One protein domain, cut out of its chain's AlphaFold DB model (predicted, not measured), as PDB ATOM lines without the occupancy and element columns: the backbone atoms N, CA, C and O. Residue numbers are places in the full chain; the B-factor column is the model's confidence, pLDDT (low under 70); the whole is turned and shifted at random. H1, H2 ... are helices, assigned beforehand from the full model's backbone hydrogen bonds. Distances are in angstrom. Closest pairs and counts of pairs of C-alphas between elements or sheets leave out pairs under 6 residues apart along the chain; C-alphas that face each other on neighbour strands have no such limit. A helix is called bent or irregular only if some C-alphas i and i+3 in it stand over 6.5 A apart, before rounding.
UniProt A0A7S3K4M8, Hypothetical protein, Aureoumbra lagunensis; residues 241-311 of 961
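AT A GLANCE: This is residues 241 to 311 of the 961 residues of the protein "Hypothetical protein" of Aureoumbra lagunensis (UniProt A0A7S3K4M8). Two helical hairpins, H1 with H2 and H3 with H4, make an elongated body; the second hairpin meets the first where the end part of H1 packs on H3. The first residues of H1, 241 to 247, stick out at one end of the long axis, and the loop of residues 298 to 304 sticks out toward the other end. The printed part has 71 residues with four named helices, H1, H2, H3 and H4 in that order, and no named strand; the class is all helix. The whole is only just compact, close to loose, with a radius of gyration of the C-alphas of 13.0 A, and it spans 43 by 23 by 17 A.

IN THESE COORDINATES: H1, residues 241 to 261, begins with C-alpha 241 at (33.979, 54.038, -55.016) and is 30.8 A long from first to last C-alpha. It has a kink of 26 degrees near residue 255; it is neither bent nor irregular, but only just: C-alphas 251 and 254 are 6.3 A apart. H2, residues 268 to 278, is 15.3 A long. H3, residues 282 to 297, is 22.1 A long and begins with C-alpha 282 at (39.656, 56.058, -36.211). H4, residues 305 to 311, is 9.7 A long and ends with C-alpha 311 at (49.089, 52.208, -25.258).

HOW THE PARTS SIT: H1 and H2 form a helical hairpin. H1 touches H2 with residues 252 to 259 alone, and the closest C-alphas, those of Ala 252 and Leu 278, are 5.8 A apart. The two run opposite ways at a shallow tilt of 32 degrees. H1 touches H3 with residues 257 to 261 alone; the closest C-alphas, those of Leu 260 and Thr 292, are 7.0 A apart. These two run the same way at a tilt of 35.0 degrees, only just steep. H2 and H3 are close but not clearly touching, with the closest C-alphas, those of Arg 275 and Ala 285, 7.2 A apart. H3 and H4 form the other helical hairpin and only just touch, with 3 pairs of C-alphas within 8 A, the closest being those of Phe 293 and Gly 309 at 7.1 A. They run opposite ways at a shallow tilt of 26 degrees. H1 and H4 are apart. The helix packing is mostly aligned, but only just: 2 of 3 touching pairs are at a shallow tilt. In H2, H3 and H4 every O i to N i+4 pair is within hydrogen-bond range; in H1, 15 of 17 are.

THE WHOLE: The two C-alphas farthest apart, those of Ala 241 and Asn 301, are 43.8 A apart. The printed part has no cut. The link from H2 to H3 is tight, those from H1 to H2 and from H3 to H4 are short, and no link is long. The mean pLDDT of the printed part is 82.3; residues 263 to 265 and 300 to 303 are under 70.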
ATOM      1  N   ALA A 241      33.172  53.391 -56.060       85.44
ATOM      2  CA  ALA A 241      33.979  54.038 -55.016       85.44
ATOM      3  C   ALA A 241      33.933  53.281 -53.676       85.44
ATOM      4  O   ALA A 241      34.931  53.248 -52.958       85.44
ATOM      5  N   ALA A 242      32.785  52.679 -53.350       86.81
ATOM      6  CA  ALA A 242      32.604  51.911 -52.123       86.81
ATOM      7  C   ALA A 242      33.479  50.648 -52.113       86.81
ATOM      8  O   ALA A 242      34.139  50.376 -51.111       86.81
ATOM      9  N   ASP A 243      33.561  49.941 -53.242       87.62
ATOM     10  CA  ASP A 243      34.378  48.730 -53.374       87.62
ATOM     11  C   ASP A 243      35.864  49.037 -53.219       87.62
ATOM     12  O   ASP A 243      36.595  48.296 -52.567       87.62
ATOM     13  N   ILE A 244      36.325  50.156 -53.783       89.12
ATOM     14  CA  ILE A 244      37.725  50.561 -53.644       89.12
ATOM     15  C   ILE A 244      38.049  50.942 -52.196       89.12
ATOM     16  O   ILE A 244      39.117  50.588 -51.696       89.12
ATOM     17  N   ALA A 245      37.142  51.647 -51.513       87.12
ATOM     18  CA  ALA A 245      37.319  51.971 -50.102       87.12
ATOM     19  C   ALA A 245      37.443  50.696 -49.255       87.12
ATOM     20  O   ALA A 245      38.380  50.580 -48.466       87.12
ATOM     21  N   LEU A 246      36.569  49.716 -49.499       87.81
ATOM     22  CA  LEU A 246      36.598  48.417 -48.832       87.81
ATOM     23  C   LEU A 246      37.906  47.655 -49.102       87.81
ATOM     24  O   LEU A 246      38.561  47.226 -48.158       87.81
ATOM     25  N   ARG A 247      38.354  47.579 -50.361       89.75
ATOM     26  CA  ARG A 247      39.642  46.964 -50.746       89.75
ATOM     27  C   ARG A 247      40.845  47.606 -50.054       89.75
ATOM     28  O   ARG A 247      41.771  46.916 -49.634       89.75
ATOM     29  N   CYS A 248      40.848  48.935 -49.942       89.38
ATOM     30  CA  CYS A 248      41.915  49.656 -49.247       89.38
ATOM     31  C   CYS A 248      41.937  49.320 -47.751       89.38
ATOM     32  O   CYS A 248      43.014  49.130 -47.187       89.38
ATOM     33  N   ASP A 249      40.765  49.238 -47.118       86.06
ATOM     34  CA  ASP A 249      40.643  48.891 -45.701       86.06
ATOM     35  C   ASP A 249      41.067  47.436 -45.438       86.06
ATOM     36  O   ASP A 249      41.754  47.164 -44.450       86.06
ATOM     37  N   GLU A 250      40.733  46.510 -46.343       87.81
ATOM     38  CA  GLU A 250      41.140  45.100 -46.275       87.81
ATOM     39  C   GLU A 250      42.655  44.897 -46.386       87.81
ATOM     40  O   GLU A 250      43.183  43.987 -45.750       87.81
ATOM     41  N   LEU A 251      43.371  45.750 -47.129       88.12
ATOM     42  CA  LEU A 251      44.840  45.739 -47.165       88.12
ATOM     43  C   LEU A 251      45.471  46.419 -45.948       88.12
ATOM     44  O   LEU A 251      46.505  45.973 -45.449       88.12
ATOM     45  N   ALA A 252      44.867  47.499 -45.457       88.25
ATOM     46  CA  ALA A 252      45.402  48.252 -44.328       88.25
ATOM     47  C   ALA A 252      45.304  47.471 -43.006       88.25
ATOM     48  O   ALA A 252      46.216  47.527 -42.176       88.25
ATOM     49  N   ALA A 253      44.204  46.740 -42.807       86.94
ATOM     50  CA  ALA A 253      43.925  45.991 -41.587       86.94
ATOM     51  C   ALA A 253      45.011  44.958 -41.210       86.94
ATOM     52  O   ALA A 253      45.480  45.015 -40.073       86.94
ATOM     53  N   PRO A 254      45.472  44.041 -42.083       86.88
ATOM     54  CA  PRO A 254      46.502  43.065 -41.719       86.88
ATOM     55  C   PRO A 254      47.848  43.722 -41.379       86.88
ATOM     56  O   PRO A 254      48.488  43.318 -40.409       86.88
ATOM     57  N   ILE A 255      48.243  44.782 -42.095       85.00
ATOM     58  CA  ILE A 255      49.482  45.527 -41.808       85.00
ATOM     59  C   ILE A 255      49.404  46.173 -40.419       85.00
ATOM     60  O   ILE A 255      50.349  46.108 -39.630       85.00
ATOM     61  N   TYR A 256      48.256  46.765 -40.084       88.12
ATOM     62  CA  TYR A 256      48.041  47.352 -38.765       88.12
ATOM     63  C   TYR A 256      47.950  46.293 -37.661       88.12
ATOM     64  O   TYR A 256      48.489  46.491 -36.574       88.12
ATOM     65  N   ALA A 257      47.337  45.140 -37.937       86.00
ATOM     66  CA  ALA A 257      47.247  44.028 -36.995       86.00
ATOM     67  C   ALA A 257      48.633  43.493 -36.600       86.00
ATOM     68  O   ALA A 257      48.873  43.268 -35.416       86.00
ATOM     69  N   GLN A 258      49.571  43.380 -37.548       83.88
ATOM     70  CA  GLN A 258      50.958  42.991 -37.253       83.88
ATOM     71  C   GLN A 258      51.644  43.970 -36.287       83.88
ATOM     72  O   GLN A 258      52.375  43.553 -35.388       83.88
ATOM     73  N   ALA A 259      51.383  45.274 -36.420       81.12
ATOM     74  CA  ALA A 259      51.891  46.263 -35.470       81.12
ATOM     75  C   ALA A 259      51.237  46.129 -34.084       81.12
ATOM     76  O   ALA A 259      51.909  46.304 -33.066       81.12
ATOM     77  N   LEU A 260      49.952  45.760 -34.033       83.44
ATOM     78  CA  LEU A 260      49.232  45.514 -32.782       83.44
ATOM     79  C   LEU A 260      49.690  44.240 -32.058       83.44
ATOM     80  O   LEU A 260      49.689  44.222 -30.829       83.44
ATOM     81  N   GLU A 261      50.144  43.200 -32.764       80.62
ATOM     82  CA  GLU A 261      50.776  42.029 -32.127       80.62
ATOM     83  C   GLU A 261      52.037  42.415 -31.337       80.62
ATOM     84  O   GLU A 261      52.359  41.809 -30.312       80.62
ATOM     85  N   GLY A 262      52.727  43.468 -31.785       71.94
ATOM     86  CA  GLY A 262      53.862  44.084 -31.109       71.94
ATOM     87  C   GLY A 262      53.500  45.238 -30.173       71.94
ATOM     88  O   GLY A 262      54.423  45.893 -29.699       71.94
ATOM     89  N   ALA A 263      52.219  45.505 -29.879       69.56
ATOM     90  CA  ALA A 263      51.777  46.733 -29.197       69.56
ATOM     91  C   ALA A 263      52.497  47.007 -27.866       69.56
ATOM     92  O   ALA A 263      52.742  48.154 -27.530       69.56
ATOM     93  N   ARG A 264      52.932  45.977 -27.128       69.31
ATOM     94  CA  ARG A 264      53.711  46.157 -25.882       69.31
ATOM     95  C   ARG A 264      55.125  46.721 -26.083       69.31
ATOM     96  O   ARG A 264      55.804  47.026 -25.110       69.31
ATOM     97  N   LEU A 265      55.596  46.800 -27.323       69.62
ATOM     98  CA  LEU A 265      56.911  47.317 -27.711       69.62
ATOM     99  C   LEU A 265      56.814  48.682 -28.408       69.62
ATOM    100  O   LEU A 265      57.841  49.224 -28.811       69.62
ATOM    101  N   VAL A 266      55.599  49.210 -28.586       73.50
ATOM    102  CA  VAL A 266      55.298  50.384 -29.410       73.50
ATOM    103  C   VAL A 266      54.516  51.391 -28.566       73.50
ATOM    104  O   VAL A 266      53.643  51.005 -27.798       73.50
ATOM    105  N   ASP A 267      54.829  52.683 -28.681       80.06
ATOM    106  CA  ASP A 267      54.067  53.726 -27.986       80.06
ATOM    107  C   ASP A 267      52.773  54.100 -28.741       80.06
ATOM    108  O   ASP A 267      52.611  53.828 -29.936       80.06
ATOM    109  N   SER A 268      51.833  54.743 -28.043       83.25
ATOM    110  CA  SER A 268      50.549  55.154 -28.631       83.25
ATOM    111  C   SER A 268      50.719  56.122 -29.806       83.25
ATOM    112  O   SER A 268      49.956  56.077 -30.770       83.25
ATOM    113  N   THR A 269      51.761  56.956 -29.778       83.75
ATOM    114  CA  THR A 269      52.033  57.942 -30.831       83.75
ATOM    115  C   THR A 269      52.491  57.289 -32.134       83.75
ATOM    116  O   THR A 269      52.165  57.763 -33.222       83.75
ATOM    117  N   MET A 270      53.217  56.179 -32.052       82.94
ATOM    118  CA  MET A 270      53.674  55.403 -33.196       82.94
ATOM    119  C   MET A 270      52.518  54.614 -33.814       82.94
ATOM    120  O   MET A 270      52.424  54.553 -35.039       82.94
ATOM    121  N   LEU A 271      51.591  54.096 -32.998       84.81
ATOM    122  CA  LEU A 271      50.343  53.497 -33.489       84.81
ATOM    123  C   LEU A 271      49.431  54.524 -34.170       84.81
ATOM    124  O   LEU A 271      48.778  54.187 -35.159       84.81
ATOM    125  N   GLU A 272      49.392  55.766 -33.681       85.88
ATOM    126  CA  GLU A 272      48.626  56.849 -34.303       85.88
ATOM    127  C   GLU A 272      49.235  57.277 -35.643       85.88
ATOM    128  O   GLU A 272      48.527  57.312 -36.649       85.88
ATOM    129  N   LYS A 273      50.560  57.473 -35.699       84.25
ATOM    130  CA  LYS A 273      51.280  57.749 -36.954       84.25
ATOM    131  C   LYS A 273      51.112  56.631 -37.977       84.25
ATOM    132  O   LYS A 273      50.927  56.903 -39.159       84.25
ATOM    133  N   LEU A 274      51.157  55.373 -37.534       84.06
ATOM    134  CA  LEU A 274      50.945  54.221 -38.407       84.06
ATOM    135  C   LEU A 274      49.494  54.142 -38.900       84.06
ATOM    136  O   LEU A 274      49.247  53.829 -40.060       84.06
ATOM    137  N   ARG A 275      48.516  54.457 -38.044       88.75
ATOM    138  CA  ARG A 275      47.104  54.536 -38.442       88.75
ATOM    139  C   ARG A 275      46.902  55.597 -39.519       88.75
ATOM    140  O   ARG A 275      46.188  55.345 -40.485       88.75
ATOM    141  N   GLU A 276      47.500  56.773 -39.344       85.56
ATOM    142  CA  GLU A 276      47.423  57.873 -40.308       85.56
ATOM    143  C   GLU A 276      48.104  57.520 -41.626       85.56
ATOM    144  O   GLU A 276      47.503  57.713 -42.685       85.56
ATOM    145  N   SER A 277      49.299  56.921 -41.571       82.88
ATOM    146  CA  SER A 277      50.022  56.518 -42.775       82.88
ATOM    147  C   SER A 277      49.254  55.463 -43.564       82.88
ATOM    148  O   SER A 277      49.104  55.630 -44.766       82.88
ATOM    149  N   LEU A 278      48.662  54.459 -42.909       84.62
ATOM    150  CA  LEU A 278      47.773  53.465 -43.533       84.62
ATOM    151  C   LEU A 278      46.385  54.028 -43.883       84.62
ATOM    152  O   LEU A 278      45.641  53.426 -44.658       84.62
ATOM    153  N   GLY A 279      46.042  55.189 -43.313       84.31
ATOM    154  CA  GLY A 279      44.754  55.887 -43.351       84.31
ATOM    155  C   GLY A 279      43.568  54.999 -43.039       84.31
ATOM    156  O   GLY A 279      42.546  55.068 -43.722       84.31
ATOM    157  N   LEU A 280      43.732  54.211 -41.982       86.94
ATOM    158  CA  LEU A 280      42.645  53.533 -41.300       86.94
ATOM    159  C   LEU A 280      41.777  54.563 -40.578       86.94
ATOM    160  O   LEU A 280      42.272  55.474 -39.895       86.94
ATOM    161  N   SER A 281      40.463  54.396 -40.699       86.56
ATOM    162  CA  SER A 281      39.520  55.220 -39.951       86.56
ATOM    163  C   SER A 281      39.741  55.038 -38.446       86.56
ATOM    164  O   SER A 281      40.095  53.956 -37.968       86.56
ATOM    165  N   LYS A 282      39.526  56.110 -37.674       86.62
ATOM    166  CA  LYS A 282      39.656  56.058 -36.211       86.62
ATOM    167  C   LYS A 282      38.752  54.976 -35.613       86.62
ATOM    168  O   LYS A 282      39.183  54.248 -34.731       86.62
ATOM    169  N   GLN A 283      37.539  54.831 -36.145       86.75
ATOM    170  CA  GLN A 283      36.590  53.807 -35.718       86.75
ATOM    171  C   GLN A 283      37.120  52.390 -35.971       86.75
ATOM    172  O   GLN A 283      37.084  51.563 -35.064       86.75
ATOM    173  N   LYS A 284      37.689  52.122 -37.155       85.62
ATOM    174  CA  LYS A 284      38.238  50.796 -37.464       85.62
ATOM    175  C   LYS A 284      39.456  50.456 -36.607       85.62
ATOM    176  O   LYS A 284      39.586  49.326 -36.150       85.62
ATOM    177  N   ALA A 285      40.316  51.440 -36.345       86.62
ATOM    178  CA  ALA A 285      41.443  51.273 -35.434       86.62
ATOM    179  C   ALA A 285      40.972  50.940 -34.008       86.62
ATOM    180  O   ALA A 285      41.488  49.994 -33.427       86.62
ATOM    181  N   ILE A 286      39.948  51.635 -33.493       86.94
ATOM    182  CA  ILE A 286      39.350  51.345 -32.178       86.94
ATOM    183  C   ILE A 286      38.780  49.921 -32.131       86.94
ATOM    184  O   ILE A 286      39.040  49.199 -31.175       86.94
ATOM    185  N   GLU A 287      38.059  49.475 -33.166       87.00
ATOM    186  CA  GLU A 287      37.568  48.087 -33.250       87.00
ATOM    187  C   GLU A 287      38.713  47.070 -33.154       87.00
ATOM    188  O   GLU A 287      38.618  46.080 -32.426       87.00
ATOM    189  N   MET A 288      39.815  47.321 -33.865       88.94
ATOM    190  CA  MET A 288      40.995  46.458 -33.832       88.94
ATOM    191  C   MET A 288      41.712  46.510 -32.479       88.94
ATOM    192  O   MET A 288      42.114  45.472 -31.965       88.94
ATOM    193  N   HIS A 289      41.833  47.690 -31.868       89.88
ATOM    194  CA  HIS A 289      42.391  47.868 -30.524       89.88
ATOM    195  C   HIS A 289      41.576  47.118 -29.476       89.88
ATOM    196  O   HIS A 289      42.152  46.412 -28.650       89.88
ATOM    197  N   LEU A 290      40.247  47.206 -29.545       84.44
ATOM    198  CA  LEU A 290      39.329  46.456 -28.691       84.44
ATOM    199  C   LEU A 290      39.509  44.946 -28.868       84.44
ATOM    200  O   LEU A 290      39.624  44.231 -27.874       84.44
ATOM    201  N   ALA A 291      39.594  44.460 -30.108       85.44
ATOM    202  CA  ALA A 291      39.828  43.044 -30.389       85.44
ATOM    203  C   ALA A 291      41.184  42.566 -29.842       85.44
ATOM    204  O   ALA A 291      41.264  41.513 -29.207       85.44
ATOM    205  N   THR A 292      42.253  43.351 -30.016       86.31
ATOM    206  CA  THR A 292      43.577  43.053 -29.445       86.31
ATOM    207  C   THR A 292      43.537  43.041 -27.919       86.31
ATOM    208  O   THR A 292      44.076  42.124 -27.298       86.31
ATOM    209  N   PHE A 293      42.853  44.006 -27.303       83.75
ATOM    210  CA  PHE A 293      42.682  44.074 -25.854       83.75
ATOM    211  C   PHE A 293      41.909  42.862 -25.311       83.75
ATOM    212  O   PHE A 293      42.338  42.251 -24.335       83.75
ATOM    213  N   GLN A 294      40.825  42.447 -25.977       80.75
ATOM    214  CA  GLN A 294      40.062  41.235 -25.644       80.75
ATOM    215  C   GLN A 294      40.903  39.958 -25.780       80.75
ATOM    216  O   GLN A 294      40.881  39.100 -24.897       80.75
ATOM    217  N   ASN A 295      41.687  39.843 -26.853       82.44
ATOM    218  CA  ASN A 295      42.568  38.698 -27.076       82.44
ATOM    219  C   ASN A 295      43.670  38.597 -26.011       82.44
ATOM    220  O   ASN A 295      44.023  37.492 -25.603       82.44
ATOM    221  N   GLU A 296      44.206  39.724 -25.536       79.50
ATOM    222  CA  GLU A 296      45.157  39.753 -24.417       79.50
ATOM    223  C   GLU A 296      44.479  39.473 -23.067       79.50
ATOM    224  O   GLU A 296      45.043  38.741 -22.254       79.50
ATOM    225  N   LEU A 297      43.251  39.964 -22.844       74.00
ATOM    226  CA  LEU A 297      42.443  39.651 -21.653       74.00
ATOM    227  C   LEU A 297      42.162  38.147 -21.505       74.00
ATOM    228  O   LEU A 297      42.086  37.639 -20.383       74.00
ATOM    229  N   ALA A 298      42.004  37.438 -22.625       71.75
ATOM    230  CA  ALA A 298      41.745  36.001 -22.653       71.75
ATOM    231  C   ALA A 298      42.981  35.135 -22.323       71.75
ATOM    232  O   ALA A 298      42.833  33.936 -22.075       71.75
ATOM    233  N   LYS A 299      44.198  35.699 -22.307       77.94
ATOM    234  CA  LYS A 299      45.436  34.960 -21.994       77.94
ATOM    235  C   LYS A 299      45.611  34.793 -20.475       77.94
ATOM    236  O   LYS A 299      45.307  35.694 -19.699       77.94
ATOM    237  N   GLU A 300      46.158  33.652 -20.037       55.12
ATOM    238  CA  GLU A 300      46.383  33.349 -18.605       55.12
ATOM    239  C   GLU A 300      47.349  34.332 -17.916       55.12
ATOM    240  O   GLU A 300      47.175  34.654 -16.741       55.12
ATOM    241  N   ASN A 301      48.336  34.860 -18.647       62.28
ATOM    242  CA  ASN A 301      49.252  35.892 -18.158       62.28
ATOM    243  C   ASN A 301      48.698  37.286 -18.461       62.28
ATOM    244  O   ASN A 301      49.153  37.967 -19.385       62.28
ATOM    245  N   ARG A 302      47.723  37.704 -17.653       65.88
ATOM    246  CA  ARG A 302      47.225  39.082 -17.618       65.88
ATOM    247  C   ARG A 302      48.356  39.978 -17.104       65.88
ATOM    248  O   ARG A 302      48.596  40.042 -15.902       65.88
ATOM    249  N   GLY A 303      49.121  40.572 -18.019       67.06
ATOM    250  CA  GLY A 303      50.094  41.613 -17.683       67.06
ATOM    251  C   GLY A 303      49.402  42.871 -17.150       67.06
ATOM    252  O   GLY A 303      48.227  42.834 -16.786       67.06
ATOM    253  N   ASP A 304      50.109  44.000 -17.137       75.69
ATOM    254  CA  ASP A 304      49.503  45.284 -16.788       75.69
ATOM    255  C   ASP A 304      48.517  45.729 -17.890       75.69
ATOM    256  O   ASP A 304      48.882  46.292 -18.924       75.69
ATOM    257  N   MET A 305      47.243  45.367 -17.717       78.50
ATOM    258  CA  MET A 305      46.178  45.670 -18.677       78.50
ATOM    259  C   MET A 305      45.838  47.162 -18.704       78.50
ATOM    260  O   MET A 305      45.302  47.648 -19.699       78.50
ATOM    261  N   GLU A 306      46.174  47.902 -17.647       78.44
ATOM    262  CA  GLU A 306      45.988  49.350 -17.590       78.44
ATOM    263  C   GLU A 306      47.003  50.054 -18.502       78.44
ATOM    264  O   GLU A 306      46.637  50.924 -19.302       78.44
ATOM    265  N   GLU A 307      48.253  49.587 -18.478       80.69
ATOM    266  CA  GLU A 307      49.307  50.019 -19.399       80.69
ATOM    267  C   GLU A 307      48.947  49.696 -20.859       80.69
ATOM    268  O   GLU A 307      48.986  50.580 -21.715       80.69
ATOM    269  N   LEU A 308      48.494  48.468 -21.149       82.94
ATOM    270  CA  LEU A 308      48.079  48.077 -22.504       82.94
ATOM    271  C   LEU A 308      46.902  48.919 -23.018       82.94
ATOM    272  O   LEU A 308      46.923  49.370 -24.162       82.94
ATOM    273  N   GLY A 309      45.884  49.154 -22.185       82.69
ATOM    274  CA  GLY A 309      44.742  49.991 -22.558       82.69
ATOM    275  C   GLY A 309      45.148  51.438 -22.850       82.69
ATOM    276  O   GLY A 309      44.569  52.069 -23.731       82.69
ATOM    277  N   THR A 310      46.170  51.943 -22.155       85.69
ATOM    278  CA  THR A 310      46.738  53.279 -22.388       85.69
ATOM    279  C   THR A 310      47.531  53.339 -23.694       85.69
ATOM    280  O   THR A 310      47.361  54.282 -24.464       85.69
ATOM    281  N   ILE A 311      48.344  52.319 -23.990       85.19
ATOM    282  CA  ILE A 311      49.089  52.208 -25.258       85.19
ATOM    283  C   ILE A 311      48.132  52.145 -26.454       85.19
ATOM    284  O   ILE A 311      48.356  52.805 -27.465       85.19
TER     285      ILE A 311